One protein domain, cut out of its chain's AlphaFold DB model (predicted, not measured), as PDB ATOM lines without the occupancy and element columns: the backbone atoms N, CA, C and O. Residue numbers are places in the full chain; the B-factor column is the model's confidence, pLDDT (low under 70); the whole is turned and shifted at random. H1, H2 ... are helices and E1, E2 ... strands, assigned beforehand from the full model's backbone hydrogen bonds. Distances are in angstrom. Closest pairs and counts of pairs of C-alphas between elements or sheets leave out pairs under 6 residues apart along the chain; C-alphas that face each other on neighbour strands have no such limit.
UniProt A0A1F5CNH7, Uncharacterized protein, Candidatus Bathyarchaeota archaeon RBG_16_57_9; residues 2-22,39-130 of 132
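AT A GLANCE: This is residues 2 to 22 and 39 to 130 of the 132 residues of an uncharacterized protein of Candidatus Bathyarchaeota archaeon RBG_16_57_9 (UniProt A0A1F5CNH7). Look for a long, twisted wall of four strands, with helix H1 slanting over one face near one end and little helix H2 at the opposite end of the rod. A two-stranded ribbon, E4 and E1, runs beside the E3 edge of the wall, with E4 the nearer strand to E3. The printed part has 113 residues, with two named helices and six named strands that follow along the chain as H1, E1, E2, E3, E4, H2, E5, E6; the large sheet has the order E3, E2, E5, E6, antiparallel throughout, and the small one, E1 and E4, is antiparallel too. The class is mixed, helices and strands, and H1 on the large sheet makes two layers, a helix on one face of a sheet. The whole is only just loose, close to compact, with a radius of gyration of the C-alphas of 16.1 A, and it is a rod spanning 52 by 24 by 20 A.

IN THESE COORDINATES: Begin in the large sheet at C-alpha 52, at (170.819, 174.611, 119.856), where E2, residues 52 to 62, starts its 32.0 A run. E3, residues 66 to 77, covers 31.9 A and bends by 64 degrees at residue 69. E5, residues 105 to 115, covers 33.0 A, and E6, residues 120 to 129, covers 29.9 A to C-alpha 129 at (198.625, 176.960, 110.139). Find H1, residues 2 to 19, from C-alpha 2 at (160.071, 188.516, 115.970); it is 26.2 A long. E1 is residues 39 to 42, 10.0 A; E4 is residues 85 to 91, 19.3 A; H2 is residues 93 to 99, 10.0 A.

HOW THE PARTS SIT: In the hairpin of E2 and E3, N 58 and O 71 are 2.8 A apart, within hydrogen-bond range. Between the inner strands E2 and E5, find N 57 and O 110 at 2.8 A. In the hairpin of E5 and E6, N 109 and O 126 are 2.9 A apart. H1 is on this sheet, over E5, at a height over the sheet of 8.3 A; on the local plane its line and that of E5 stand at 32 degrees, only just slantwise to the strands. Their closest C-alphas are those of Met 13 and Val 113, 6.2 A. E4 and the edge strand E3 have 16 pairs of C-alphas within 8 A, and their closest C-alphas are those of Asp 71 and Leu 89, 5.5 A apart. E1 is antiparallel to E4 at 157 degrees, with N 40 and O 87 at 2.8 A, and it is apart from E3. H2 only grazes the sheet, with its residues 95 to 99. In H1 and H2 every O i to N i+4 pair is within hydrogen-bond range.

THE WHOLE: The two C-alphas farthest apart are those of Gly 2 and Ala 94, 53.7 A. Residues 23 to 38 are not printed, and C-alphas 22 and 39 are 13.9 A apart across this cut. Of the links that are printed whole, none is long. The mean pLDDT of the printed part is 84.1; look for values under 70 at residues 2, 22, 64 to 65, 101 to 103 and 130.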
ATOM      1  N   GLY A   2     158.842 188.988 116.640       69.56
ATOM      2  CA  GLY A   2     160.071 188.516 115.970       69.56
ATOM      3  C   GLY A   2     161.402 188.972 116.594       69.56
ATOM      4  O   GLY A   2     162.333 188.182 116.675       69.56
ATOM      5  N   VAL A   3     161.486 190.208 117.098       75.38
ATOM      6  CA  VAL A   3     162.750 190.773 117.623       75.38
ATOM      7  C   VAL A   3     163.207 190.091 118.920       75.38
ATOM      8  O   VAL A   3     164.394 189.840 119.091       75.38
ATOM      9  N   ALA A   4     162.274 189.739 119.811       76.75
ATOM     10  CA  ALA A   4     162.598 189.058 121.068       76.75
ATOM     11  C   ALA A   4     163.097 187.624 120.832       76.75
ATOM     12  O   ALA A   4     164.109 187.227 121.399       76.75
ATOM     13  N   ALA A   5     162.435 186.869 119.947       75.69
ATOM     14  CA  ALA A   5     162.884 185.531 119.563       75.69
ATOM     15  C   ALA A   5     164.261 185.574 118.884       75.69
ATOM     16  O   ALA A   5     165.135 184.783 119.219       75.69
ATOM     17  N   PHE A   6     164.482 186.548 117.996       78.75
ATOM     18  CA  PHE A   6     165.774 186.758 117.346       78.75
ATOM     19  C   PHE A   6     166.890 187.067 118.354       78.75
ATOM     20  O   PHE A   6     167.938 186.428 118.312       78.75
ATOM     21  N   ALA A   7     166.656 187.981 119.301       81.25
ATOM     22  CA  ALA A   7     167.636 188.321 120.334       81.25
ATOM     23  C   ALA A   7     168.003 187.112 121.215       81.25
ATOM     24  O   ALA A   7     169.180 186.886 121.494       81.25
ATOM     25  N   LEU A   8     167.014 186.297 121.598       80.44
ATOM     26  CA  LEU A   8     167.244 185.056 122.347       80.44
ATOM     27  C   LEU A   8     168.013 184.015 121.521       80.44
ATOM     28  O   LEU A   8     168.885 183.332 122.058       80.44
ATOM     29  N   GLY A   9     167.728 183.914 120.220       75.81
ATOM     30  CA  GLY A   9     168.464 183.052 119.294       75.81
ATOM     31  C   GLY A   9     169.934 183.451 119.190       75.81
ATOM     32  O   GLY A   9     170.813 182.610 119.357       75.81
ATOM     33  N   VAL A  10     170.213 184.745 119.009       81.25
ATOM     34  CA  VAL A  10     171.585 185.279 118.951       81.25
ATOM     35  C   VAL A  10     172.339 185.046 120.260       81.25
ATOM     36  O   VAL A  10     173.467 184.565 120.224       81.25
ATOM     37  N   HIS A  11     171.715 185.311 121.412       81.88
ATOM     38  CA  HIS A  11     172.333 185.053 122.717       81.88
ATOM     39  C   HIS A  11     172.703 183.573 122.901       81.88
ATOM     40  O   HIS A  11     173.804 183.251 123.341       81.88
ATOM     41  N   THR A  12     171.794 182.670 122.525       80.44
ATOM     42  CA  THR A  12     172.010 181.216 122.588       80.44
ATOM     43  C   THR A  12     173.195 180.799 121.717       80.44
ATOM     44  O   THR A  12     174.069 180.069 122.176       80.44
ATOM     45  N   MET A  13     173.279 181.314 120.487       81.44
ATOM     46  CA  MET A  13     174.399 181.012 119.593       81.44
ATOM     47  C   MET A  13     175.740 181.487 120.150       81.44
ATOM     48  O   MET A  13     176.696 180.723 120.133       81.44
ATOM     49  N   ILE A  14     175.809 182.715 120.679       80.56
ATOM     50  CA  ILE A  14     177.051 183.257 121.251       80.56
ATOM     51  C   ILE A  14     177.531 182.390 122.423       80.56
ATOM     52  O   ILE A  14     178.718 182.076 122.494       80.56
ATOM     53  N   GLY A  15     176.618 181.958 123.300       78.81
ATOM     54  CA  GLY A  15     176.957 181.089 124.433       78.81
ATOM     55  C   GLY A  15     177.494 179.720 124.004       78.81
ATOM     56  O   GLY A  15     178.506 179.255 124.527       78.81
ATOM     57  N   VAL A  16     176.864 179.093 123.005       79.44
ATOM     58  CA  VAL A  16     177.318 177.795 122.479       79.44
ATOM     59  C   VAL A  16     178.652 177.931 121.748       79.44
ATOM     60  O   VAL A  16     179.580 177.179 122.029       79.44
ATOM     61  N   SER A  17     178.794 178.898 120.841       78.38
ATOM     62  CA  SER A  17     180.039 179.086 120.086       78.38
ATOM     63  C   SER A  17     181.218 179.462 120.985       78.38
ATOM     64  O   SER A  17     182.329 178.998 120.748       78.38
ATOM     65  N   GLY A  18     180.989 180.272 122.023       76.50
ATOM     66  CA  GLY A  18     182.035 180.686 122.964       76.50
ATOM     67  C   GLY A  18     182.507 179.584 123.916       76.50
ATOM     68  O   GLY A  18     183.617 179.677 124.436       76.50
ATOM     69  N   SER A  19     181.688 178.551 124.141       76.62
ATOM     70  CA  SER A  19     182.014 177.410 125.011       76.62
ATOM     71  C   SER A  19     182.448 176.155 124.250       76.62
ATOM     72  O   SER A  19     183.007 175.243 124.851       76.62
ATOM     73  N   ALA A  20     182.202 176.094 122.938       72.44
ATOM     74  CA  ALA A  20     182.562 174.949 122.107       72.44
ATOM     75  C   ALA A  20     184.077 174.766 121.936       72.44
ATOM     76  O   ALA A  20     184.512 173.651 121.661       72.44
ATOM     77  N   PHE A  21     184.872 175.825 122.121       70.19
ATOM     78  CA  PHE A  21     186.328 175.744 122.074       70.19
ATOM     79  C   PHE A  21     186.943 175.800 123.480       70.19
ATOM     80  O   PHE A  21     186.549 176.648 124.288       70.19
ATOM     81  N   PRO A  22     187.933 174.943 123.780       61.78
ATOM     82  CA  PRO A  22     188.673 175.002 125.034       61.78
ATOM     83  C   PRO A  22     189.393 176.349 125.137       61.78
ATOM     84  O   PRO A  22     190.129 176.739 124.237       61.78
ATOM     85  N   PRO A  39     192.495 162.072 119.348       88.12
ATOM     86  CA  PRO A  39     191.241 162.293 120.050       88.12
ATOM     87  C   PRO A  39     191.085 163.772 120.421       88.12
ATOM     88  O   PRO A  39     192.006 164.402 120.947       88.12
ATOM     89  N   LEU A  40     189.897 164.315 120.184       85.88
ATOM     90  CA  LEU A  40     189.495 165.654 120.589       85.88
ATOM     91  C   LEU A  40     188.160 165.559 121.331       85.88
ATOM     92  O   LEU A  40     187.127 165.273 120.736       85.88
ATOM     93  N   SER A  41     188.201 165.841 122.630       86.31
ATOM     94  CA  SER A  41     187.011 165.948 123.472       86.31
ATOM     95  C   SER A  41     186.697 167.420 123.716       86.31
ATOM     96  O   SER A  41     187.561 168.180 124.167       86.31
ATOM     97  N   LEU A  42     185.468 167.825 123.408       86.25
ATOM     98  CA  LEU A  42     184.937 169.168 123.622       86.25
ATOM     99  C   LEU A  42     183.720 169.083 124.543       86.25
ATOM    100  O   LEU A  42     182.927 168.149 124.463       86.25
ATOM    101  N   HIS A  43     183.536 170.091 125.392       89.19
ATOM    102  CA  HIS A  43     182.427 170.148 126.351       89.19
ATOM    103  C   HIS A  43     181.603 171.430 126.156       89.19
ATOM    104  O   HIS A  43     181.596 172.304 127.028       89.19
ATOM    105  N   PRO A  44     180.938 171.587 124.998       88.81
ATOM    106  CA  PRO A  44     180.134 172.762 124.705       88.81
ATOM    107  C   PRO A  44     178.967 172.896 125.684       88.81
ATOM    108  O   PRO A  44     178.333 171.918 126.094       88.81
ATOM    109  N   ARG A  45     178.635 174.144 126.012       88.69
ATOM    110  CA  ARG A  45     177.534 174.488 126.906       88.69
ATOM    111  C   ARG A  45     176.593 175.483 126.247       88.69
ATOM    112  O   ARG A  45     176.992 176.528 125.742       88.69
ATOM    113  N   ASN A  46     175.306 175.192 126.313       90.31
ATOM    114  CA  ASN A  46     174.270 176.116 125.903       90.31
ATOM    115  C   ASN A  46     173.812 176.962 127.092       90.31
ATOM    116  O   ASN A  46     172.931 176.572 127.847       90.31
ATOM    117  N   GLU A  47     174.391 178.151 127.244       87.38
ATOM    118  CA  GLU A  47     173.965 179.136 128.255       87.38
ATOM    119  C   GLU A  47     172.719 179.938 127.833       87.38
ATOM    120  O   GLU A  47     172.286 180.867 128.517       87.38
ATOM    121  N   GLY A  48     172.145 179.604 126.675       84.69
ATOM    122  CA  GLY A  48     170.955 180.230 126.131       84.69
ATOM    123  C   GLY A  48     169.643 179.652 126.649       84.69
ATOM    124  O   GLY A  48     169.580 178.690 127.414       84.69
ATOM    125  N   PHE A  49     168.560 180.259 126.171       85.81
ATOM    126  CA  PHE A  49     167.183 179.918 126.544       85.81
ATOM    127  C   PHE A  49     166.490 179.016 125.515       85.81
ATOM    128  O   PHE A  49     165.332 178.646 125.697       85.81
ATOM    129  N   LEU A  50     167.172 178.700 124.415       88.94
ATOM    130  CA  LEU A  50     166.633 177.947 123.288       88.94
ATOM    131  C   LEU A  50     167.507 176.731 123.016       88.94
ATOM    132  O   LEU A  50     168.706 176.763 123.267       88.94
ATOM    133  N   GLU A  51     166.909 175.669 122.486       91.50
ATOM    134  CA  GLU A  51     167.668 174.514 122.010       91.50
ATOM    135  C   GLU A  51     168.617 174.934 120.880       91.50
ATOM    136  O   GLU A  51     168.260 175.741 120.012       91.50
ATOM    137  N   ALA A  52     169.826 174.380 120.889       91.00
ATOM    138  CA  ALA A  52     170.819 174.611 119.856       91.00
ATOM    139  C   ALA A  52     171.380 173.281 119.360       91.00
ATOM    140  O   ALA A  52     171.800 172.435 120.143       91.00
ATOM    141  N   ARG A  53     171.426 173.106 118.044       93.12
ATOM    142  CA  ARG A  53     172.185 172.042 117.397       93.12
ATOM    143  C   ARG A  53     173.583 172.560 117.110       93.12
ATOM    144  O   ARG A  53     173.725 173.570 116.424       93.12
ATOM    145  N   LEU A  54     174.585 171.867 117.624       91.44
ATOM    146  CA  LEU A  54     175.991 172.155 117.396       91.44
ATOM    147  C   LEU A  54     176.576 171.047 116.524       91.44
ATOM    148  O   LEU A  54     176.500 169.875 116.884       91.44
ATOM    149  N   THR A  55     177.174 171.429 115.407       92.25
ATOM    150  CA  THR A  55     177.995 170.562 114.568       92.25
ATOM    151  C   THR A  55     179.429 171.057 114.652       92.25
ATOM    152  O   THR A  55     179.687 172.241 114.441       92.25
ATOM    153  N   VAL A  56     180.348 170.156 114.975       90.62
ATOM    154  CA  VAL A  56     181.785 170.426 114.981       90.62
ATOM    155  C   VAL A  56     182.432 169.510 113.960       90.62
ATOM    156  O   VAL A  56     182.165 168.310 113.953       90.62
ATOM    157  N   SER A  57     183.272 170.075 113.106       91.12
ATOM    158  CA  SER A  57     184.111 169.346 112.165       91.12
ATOM    159  C   SER A  57     185.560 169.724 112.406       91.12
ATOM    160  O   SER A  57     185.883 170.903 112.527       91.12
ATOM    161  N   LEU A  58     186.434 168.730 112.445       89.81
ATOM    162  CA  LEU A  58     187.874 168.918 112.485       89.81
ATOM    163  C   LEU A  58     188.482 168.262 111.255       89.81
ATOM    164  O   LEU A  58     188.239 167.090 110.979       89.81
ATOM    165  N   SER A  59     189.309 169.012 110.546       90.31
ATOM    166  CA  SER A  59     190.012 168.553 109.364       90.31
ATOM    167  C   SER A  59     191.491 168.887 109.448       90.31
ATOM    168  O   SER A  59     191.883 169.959 109.907       90.31
ATOM    169  N   LEU A  60     192.310 167.976 108.938       87.62
ATOM    170  CA  LEU A  60     193.714 168.223 108.658       87.62
ATOM    171  C   LEU A  60     193.882 168.409 107.154       87.62
ATOM    172  O   LEU A  60     193.520 167.528 106.373       87.62
ATOM    173  N   VAL A  61     194.421 169.553 106.755       87.81
ATOM    174  CA  VAL A  61     194.564 169.954 105.356       87.81
ATOM    175  C   VAL A  61     196.039 170.172 105.047       87.81
ATOM    176  O   VAL A  61     196.748 170.795 105.834       87.81
ATOM    177  N   VAL A  62     196.503 169.666 103.907       84.81
ATOM    178  CA  VAL A  62     197.839 169.970 103.370       84.81
ATOM    179  C   VAL A  62     197.772 171.051 102.302       84.81
ATOM    180  O   VAL A  62     196.733 171.250 101.663       84.81
ATOM    181  N   ASP A  63     198.902 171.722 102.097       72.94
ATOM    182  CA  ASP A  63     199.061 172.765 101.095       72.94
ATOM    183  C   ASP A  63     198.566 172.297  99.714       72.94
ATOM    184  O   ASP A  63     198.759 171.151  99.294       72.94
ATOM    185  N   GLY A  64     197.807 173.168  99.051       68.19
ATOM    186  CA  GLY A  64     196.974 172.811  97.894       68.19
ATOM    187  C   GLY A  64     195.534 172.379  98.219       68.19
ATOM    188  O   GLY A  64     194.784 172.070  97.295       68.19
ATOM    189  N   GLY A  65     195.118 172.395  99.491       69.44
ATOM    190  CA  GLY A  65     193.717 172.225  99.905       69.44
ATOM    191  C   GLY A  65     193.231 170.774  99.979       69.44
ATOM    192  O   GLY A  65     192.024 170.538 100.031       69.44
ATOM    193  N   ASN A  66     194.144 169.800  99.980       81.44
ATOM    194  CA  ASN A  66     193.777 168.389 100.089       81.44
ATOM    195  C   ASN A  66     193.556 168.002 101.557       81.44
ATOM    196  O   ASN A  66     194.410 168.240 102.409       81.44
ATOM    197  N   PHE A  67     192.425 167.361 101.838       81.88
ATOM    198  CA  PHE A  67     192.103 166.831 103.161       81.88
ATOM    199  C   PHE A  67     192.865 165.522 103.404       81.88
ATOM    200  O   PHE A  67     192.698 164.561 102.653       81.88
ATOM    201  N   LEU A  68     193.685 165.477 104.455       85.75
ATOM    202  CA  LEU A  68     194.341 164.252 104.926       85.75
ATOM    203  C   LEU A  68     193.393 163.406 105.775       85.75
ATOM    204  O   LEU A  68     193.327 162.188 105.631       85.75
ATOM    205  N   ALA A  69     192.654 164.065 106.662       89.25
ATOM    206  CA  ALA A  69     191.659 163.443 107.512       89.25
ATOM    207  C   ALA A  69     190.596 164.474 107.886       89.25
ATOM    208  O   ALA A  69     190.901 165.661 108.015       89.25
ATOM    209  N   THR A  70     189.373 164.000 108.096       91.75
ATOM    210  CA  THR A  70     188.263 164.791 108.624       91.75
ATOM    211  C   THR A  70     187.459 163.913 109.563       91.75
ATOM    212  O   THR A  70     187.209 162.751 109.243       91.75
ATOM    213  N   ASP A  71     187.029 164.480 110.681       93.56
ATOM    214  CA  ASP A  71     185.988 163.903 111.516       93.56
ATOM    215  C   ASP A  71     184.973 164.977 111.911       93.56
ATOM    216  O   ASP A  71     185.301 166.163 111.983       93.56
ATOM    217  N   SER A  72     183.725 164.572 112.129       93.31
ATOM    218  CA  SER A  72     182.650 165.501 112.463       93.31
ATOM    219  C   SER A  72     181.602 164.861 113.357       93.31
ATOM    220  O   SER A  72     181.187 163.725 113.132       93.31
ATOM    221  N   ALA A  73     181.092 165.639 114.302       93.62
ATOM    222  CA  ALA A  73     180.070 165.220 115.241       93.62
ATOM    223  C   ALA A  73     178.989 166.294 115.355       93.62
ATOM    224  O   ALA A  73     179.241 167.491 115.213       93.62
ATOM    225  N   THR A  74     177.754 165.858 115.597       93.38
ATOM    226  CA  THR A  74     176.610 166.747 115.808       93.38
ATOM    227  C   THR A  74     175.900 166.367 117.091       93.38
ATOM    228  O   THR A  74     175.494 165.219 117.261       93.38
ATOM    229  N   VAL A  75     175.696 167.350 117.961       93.56
ATOM    230  CA  VAL A  75     174.981 167.200 119.230       93.56
ATOM    231  C   VAL A  75     173.855 168.222 119.335       93.56
ATOM    232  O   VAL A  75     173.875 169.281 118.704       93.56
ATOM    233  N   THR A  76     172.838 167.889 120.124       93.56
ATOM    234  CA  THR A  76     171.733 168.802 120.435       93.56
ATOM    235  C   THR A  76     171.854 169.219 121.891       93.56
ATOM    236  O   THR A  76     171.799 168.376 122.776       93.56
ATOM    237  N   LEU A  77     172.032 170.517 122.126       91.88
ATOM    238  CA  LEU A  77     172.230 171.102 123.443       91.88
ATOM    239  C   LEU A  77     170.907 171.697 123.947       91.88
ATOM    240  O   LEU A  77     170.435 172.699 123.384       91.88
ATOM    241  N   PRO A  78     170.305 171.139 125.013       92.75
ATOM    242  CA  PRO A  78     169.110 171.722 125.608       92.75
ATOM    243  C   PRO A  78     169.428 173.084 126.257       92.75
ATOM    244  O   PRO A  78     170.588 173.351 126.587       92.75
ATOM    245  N   PRO A  79     168.424 173.957 126.468       91.69
ATOM    246  CA  PRO A  79     168.617 175.230 127.163       91.69
ATOM    247  C   PRO A  79     169.276 175.046 128.538       91.69
ATOM    248  O   PRO A  79     168.811 174.239 129.344       91.69
ATOM    249  N   GLY A  80     170.348 175.788 128.815       89.25
ATOM    250  CA  GLY A  80     171.125 175.688 130.059       89.25
ATOM    251  C   GLY A  80     172.007 174.435 130.189       89.25
ATOM    252  O   GLY A  80     172.711 174.300 131.195       89.25
ATOM    253  N   GLY A  81     171.960 173.517 129.219       89.81
ATOM    254  CA  GLY A  81     172.622 172.215 129.274       89.81
ATOM    255  C   GLY A  81     173.996 172.170 128.609       89.81
ATOM    256  O   GLY A  81     174.479 173.146 128.035       89.81
ATOM    257  N   SER A  82     174.622 171.000 128.680       90.88
ATOM    258  CA  SER A  82     175.904 170.680 128.049       90.88
ATOM    259  C   SER A  82     175.881 169.235 127.579       90.88
ATOM    260  O   SER A  82     175.379 168.384 128.309       90.88
ATOM    261  N   GLU A  83     176.470 168.960 126.424       91.62
ATOM    262  CA  GLU A  83     176.663 167.604 125.904       91.62
ATOM    263  C   GLU A  83     178.101 167.482 125.398       91.62
ATOM    264  O   GLU A  83     178.551 168.389 124.692       91.62
ATOM    265  N   PRO A  84     178.836 166.414 125.751       90.44
ATOM    266  CA  PRO A  84     180.188 166.217 125.254       90.44
ATOM    267  C   PRO A  84     180.177 165.929 123.749       90.44
ATOM    268  O   PRO A  84     179.272 165.278 123.221       90.44
ATOM    269  N   VAL A  85     181.208 166.408 123.064       89.19
ATOM    270  CA  VAL A  85     181.475 166.132 121.655       89.19
ATOM    271  C   VAL A  85     182.830 165.450 121.579       89.19
ATOM    272  O   VAL A  85     183.851 166.060 121.882       89.19
ATOM    273  N   GLU A  86     182.818 164.190 121.169       90.56
ATOM    274  CA  GLU A  86     184.018 163.385 120.971       90.56
ATOM    275  C   GLU A  86     184.290 163.272 119.473       90.56
ATOM    276  O   GLU A  86     183.415 162.863 118.706       90.56
ATOM    277  N   LEU A  87     185.494 163.656 119.066       90.00
ATOM    278  CA  LEU A  87     185.999 163.547 117.704       90.00
ATOM    279  C   LEU A  87     187.272 162.699 117.714       90.00
ATOM    280  O   LEU A  87     188.125 162.840 118.589       90.00
ATOM    281  N   GLU A  88     187.423 161.835 116.721       91.38
ATOM    282  CA  GLU A  88     188.592 160.985 116.526       91.38
ATOM    283  C   GLU A  88     189.137 161.174 115.115       91.38
ATOM    284  O   GLU A  88     188.742 160.492 114.164       91.38
ATOM    285  N   LEU A  89     190.112 162.068 114.968       90.19
ATOM    286  CA  LEU A  89     190.754 162.249 113.678       90.19
ATOM    287  C   LEU A  89     191.709 161.080 113.407       90.19
ATOM    288  O   LEU A  89     192.656 160.847 114.158       90.19
ATOM    289  N   ARG A  90     191.468 160.340 112.324       91.62
ATOM    290  CA  ARG A  90     192.252 159.154 111.948       91.62
ATOM    291  C   ARG A  90     193.099 159.451 110.722       91.62
ATOM    292  O   ARG A  90     192.557 159.666 109.642       91.62
ATOM    293  N   ILE A  91     194.418 159.431 110.882       89.62
ATOM    294  CA  ILE A  91     195.378 159.751 109.821       89.62
ATOM    295  C   ILE A  91     196.208 158.497 109.518       89.62
ATOM    296  O   ILE A  91     196.809 157.938 110.438       89.62
ATOM    297  N   PRO A  92     196.283 158.033 108.258       90.25
ATOM    298  CA  PRO A  92     197.164 156.927 107.889       90.25
ATOM    299  C   PRO A  92     198.612 157.199 108.309       90.25
ATOM    300  O   PRO A  92     199.117 158.302 108.083       90.25
ATOM    301  N   LEU A  93     199.309 156.199 108.864       87.44
ATOM    302  CA  LEU A  93     200.654 156.405 109.421       87.44
ATOM    303  C   LEU A  93     201.638 156.981 108.389       87.44
ATOM    304  O   LEU A  93     202.420 157.873 108.712       87.44
ATOM    305  N   ALA A  94     201.554 156.525 107.136       86.75
ATOM    306  CA  ALA A  94     202.387 157.027 106.043       86.75
ATOM    307  C   ALA A  94     202.183 158.533 105.787       86.75
ATOM    308  O   ALA A  94     203.153 159.259 105.603       86.75
ATOM    309  N   GLN A  95     200.934 159.012 105.823       86.69
ATOM    310  CA  GLN A  95     200.619 160.431 105.634       86.69
ATOM    311  C   GLN A  95     201.020 161.257 106.855       86.69
ATOM    312  O   GLN A  95     201.581 162.339 106.706       86.69
ATOM    313  N   PHE A  96     200.778 160.727 108.056       83.94
ATOM    314  CA  PHE A  96     201.188 161.364 109.301       83.94
ATOM    315  C   PHE A  96     202.704 161.584 109.323       83.94
ATOM    316  O   PHE A  96     203.147 162.702 109.533       83.94
ATOM    317  N   GLN A  97     203.506 160.561 109.020       84.00
ATOM    318  CA  GLN A  97     204.970 160.671 108.984       84.00
ATOM    319  C   GLN A  97     205.489 161.575 107.858       84.00
ATOM    320  O   GLN A  97     206.535 162.197 108.012       84.00
ATOM    321  N   GLN A  98     204.785 161.635 106.725       83.88
ATOM    322  CA  GLN A  98     205.175 162.460 105.582       83.88
ATOM    323  C   GLN A  98     204.917 163.956 105.812       83.88
ATOM    324  O   GLN A  98     205.649 164.784 105.271       83.88
ATOM    325  N   HIS A  99     203.875 164.297 106.575       79.38
ATOM    326  CA  HIS A  99     203.388 165.671 106.703       79.38
ATOM    327  C   HIS A  99     203.536 166.266 108.110       79.38
ATOM    328  O   HIS A  99     203.589 167.486 108.241       79.38
ATOM    329  N   MET A 100     203.645 165.459 109.172       72.50
ATOM    330  CA  MET A 100     203.879 165.997 110.517       72.50
ATOM    331  C   MET A 100     205.262 166.643 110.615       72.50
ATOM    332  O   MET A 100     206.281 165.998 110.372       72.50
ATOM    333  N   GLY A 101     205.284 167.925 110.986       66.94
ATOM    334  CA  GLY A 101     206.491 168.749 111.066       66.94
ATOM    335  C   GLY A 101     206.790 169.579 109.813       66.94
ATOM    336  O   GLY A 101     207.757 170.341 109.826       66.94
ATOM    337  N   SER A 102     205.981 169.482 108.748       68.75
ATOM    338  CA  SER A 102     206.043 170.449 107.648       68.75
ATOM    339  C   SER A 102     205.199 171.692 107.963       68.75
ATOM    340  O   SER A 102     204.162 171.623 108.622       68.75
ATOM    341  N   SER A 103     205.628 172.851 107.462       69.62
ATOM    342  CA  SER A 103     204.866 174.113 107.516       69.62
ATOM    343  C   SER A 103     203.573 174.085 106.696       69.62
ATOM    344  O   SER A 103     202.780 175.022 106.746       69.62
ATOM    345  N   ASP A 104     203.383 173.013 105.936       79.44
ATOM    346  CA  ASP A 104     202.413 172.907 104.856       79.44
ATOM    347  C   ASP A 104     201.104 172.276 105.351       79.44
ATOM    348  O   ASP A 104     200.182 172.048 104.572       79.44
ATOM    349  N   VAL A 105     201.023 171.967 106.648       81.69
ATOM    350  CA  VAL A 105     199.844 171.400 107.296       81.69
ATOM    351  C   VAL A 105     199.079 172.492 108.034       81.69
ATOM    352  O   VAL A 105     199.635 173.265 108.817       81.69
ATOM    353  N   SER A 106     197.773 172.534 107.797       85.19
ATOM    354  CA  SER A 106     196.833 173.401 108.497       85.19
ATOM    355  C   SER A 106     195.726 172.580 109.142       85.19
ATOM    356  O   SER A 106     195.130 171.696 108.522       85.19
ATOM    357  N   TRP A 107     195.422 172.914 110.387       84.44
ATOM    358  CA  TRP A 107     194.243 172.438 111.089       84.44
ATOM    359  C   TRP A 107     193.070 173.341 110.743       84.44
ATOM    360  O   TRP A 107     193.176 174.563 110.846       84.44
ATOM    361  N   VAL A 108     191.955 172.748 110.338       87.69
ATOM    362  CA  VAL A 108     190.715 173.460 110.039       87.69
ATOM    363  C   VAL A 108     189.638 172.929 110.968       87.69
ATOM    364  O   VAL A 108     189.250 171.769 110.874       87.69
ATOM    365  N   ALA A 109     189.159 173.776 111.870       86.00
ATOM    366  CA  ALA A 109     188.020 173.481 112.722       86.00
ATOM    367  C   ALA A 109     186.819 174.299 112.246       86.00
ATOM    368  O   ALA A 109     186.884 175.526 112.179       86.00
ATOM    369  N   GLU A 110     185.718 173.635 111.922       88.94
ATOM    370  CA  GLU A 110     184.448 174.278 111.609       88.94
ATOM    371  C   GLU A 110     183.454 174.018 112.736       88.94
ATOM    372  O   GLU A 110     183.231 172.881 113.146       88.94
ATOM    373  N   VAL A 111     182.842 175.089 113.228       86.44
ATOM    374  CA  VAL A 111     181.776 175.032 114.220       86.44
ATOM    375  C   VAL A 111     180.540 175.691 113.649       86.44
ATOM    376  O   VAL A 111     180.529 176.888 113.371       86.44
ATOM    377  N   GLN A 112     179.472 174.910 113.547       90.19
ATOM    378  CA  GLN A 112     178.165 175.372 113.128       90.19
ATOM    379  C   GLN A 112     177.169 175.245 114.278       90.19
ATOM    380  O   GLN A 112     176.960 174.167 114.828       90.19
ATOM    381  N   VAL A 113     176.499 176.344 114.612       88.50
ATOM    382  CA  VAL A 113     175.416 176.379 115.597       88.50
ATOM    383  C   VAL A 113     174.122 176.755 114.897       88.50
ATOM    384  O   VAL A 113     174.049 177.773 114.217       88.50
ATOM    385  N   THR A 114     173.088 175.945 115.083       89.69
ATOM    386  CA  THR A 114     171.751 176.150 114.523       89.69
ATOM    387  C   THR A 114     170.716 176.173 115.645       89.69
ATOM    388  O   THR A 114     170.689 175.275 116.479       89.69
ATOM    389  N   THR A 115     169.836 177.173 115.684       88.19
ATOM    390  CA  THR A 115     168.773 177.302 116.702       88.19
ATOM    391  C   THR A 115     167.447 177.752 116.072       88.19
ATOM    392  O   THR A 115     167.358 177.952 114.858       88.19
ATOM    393  N   LEU A 116     166.396 177.884 116.891       85.00
ATOM    394  CA  LEU A 116     165.043 178.286 116.486       85.00
ATOM    395  C   LEU A 116     164.503 177.462 115.309       85.00
ATOM    396  O   LEU A 116     164.141 178.022 114.279       85.00
ATOM    397  N   PHE A 117     164.457 176.133 115.440       79.06
ATOM    398  CA  PHE A 117     163.969 175.240 114.375       79.06
ATOM    399  C   PHE A 117     164.675 175.458 113.024       79.06
ATOM    400  O   PHE A 117     164.046 175.431 111.969       79.06
ATOM    401  N   SER A 118     165.985 175.708 113.066       80.25
ATOM    402  CA  SER A 118     166.823 175.977 111.891       80.25
ATOM    403  C   SER A 118     166.588 177.317 111.194       80.25
ATOM    404  O   SER A 118     167.044 177.510 110.070       80.25
ATOM    405  N   LEU A 119     165.922 178.269 111.853       82.44
ATOM    406  CA  LEU A 119     165.743 179.623 111.324       82.44
ATOM    407  C   LEU A 119     166.998 180.487 111.453       82.44
ATOM    408  O   LEU A 119     167.166 181.425 110.677       82.44
ATOM    409  N   ILE A 120     167.854 180.206 112.438       82.50
ATOM    410  CA  ILE A 120     169.097 180.947 112.639       82.50
ATOM    411  C   ILE A 120     170.258 179.964 112.711       82.50
ATOM    412  O   ILE A 120     170.232 179.024 113.506       82.50
ATOM    413  N   SER A 121     171.267 180.203 111.876       85.69
ATOM    414  CA  SER A 121     172.505 179.433 111.830       85.69
ATOM    415  C   SER A 121     173.695 180.382 111.823       85.69
ATOM    416  O   SER A 121     173.684 181.405 111.137       85.69
ATOM    417  N   PHE A 122     174.737 180.004 112.549       84.69
ATOM    418  CA  PHE A 122     176.045 180.639 112.544       84.69
ATOM    419  C   PHE A 122     177.090 179.560 112.262       84.69
ATOM    420  O   PHE A 122     177.020 178.489 112.857       84.69
ATOM    421  N   SER A 123     178.021 179.826 111.349       86.31
ATOM    422  CA  SER A 123     179.195 178.977 111.132       86.31
ATOM    423  C   SER A 123     180.450 179.816 111.330       86.31
ATOM    424  O   SER A 123     180.510 180.971 110.894       86.31
ATOM    425  N   ASN A 124     181.425 179.246 112.025       81.00
ATOM    426  CA  ASN A 124     182.753 179.800 112.198       81.00
ATOM    427  C   ASN A 124     183.774 178.747 111.782       81.00
ATOM    428  O   ASN A 124     183.748 177.622 112.280       81.00
ATOM    429  N   THR A 125     184.672 179.135 110.886       85.50
ATOM    430  CA  THR A 125     185.810 178.317 110.482       85.50
ATOM    431  C   THR A 125     187.073 178.937 111.057       85.50
ATOM    432  O   THR A 125     187.396 180.091 110.767       85.50
ATOM    433  N   MET A 126     187.795 178.159 111.852       81.62
ATOM    434  CA  MET A 126     189.101 178.508 112.388       81.62
ATOM    435  C   MET A 126     190.164 177.702 111.654       81.62
ATOM    436  O   MET A 126     190.085 176.476 111.590       81.62
ATOM    437  N   THR A 127     191.171 178.395 111.128       81.88
ATOM    438  CA  THR A 127     192.326 177.766 110.483       81.88
ATOM    439  C   THR A 127     193.573 178.079 111.290       81.88
ATOM    440  O   THR A 127     193.903 179.249 111.489       81.88
ATOM    441  N   VAL A 128     194.275 177.040 111.736       77.12
ATOM    442  CA  VAL A 128     195.569 177.149 112.415       77.12
ATOM    443  C   VAL A 128     196.623 176.538 111.505       77.12
ATOM    444  O   VAL A 128     196.632 175.333 111.261       77.12
ATOM    445  N   THR A 129     197.492 177.388 110.963       71.06
ATOM    446  CA  THR A 129     198.625 176.960 110.139       71.06
ATOM    447  C   THR A 129     199.788 176.584 111.045       71.06
ATOM    448  O   THR A 129     200.212 177.393 111.870       71.06
ATOM    449  N   GLY A 130     200.319 175.377 110.866       56.62
ATOM    450  CA  GLY A 130     201.440 174.868 111.645       56.62
ATOM    451  C   GLY A 130     201.020 174.095 112.898       56.62
ATOM    452  O   GLY A 130     200.121 174.482 113.640       56.62
TER     453      GLY A 130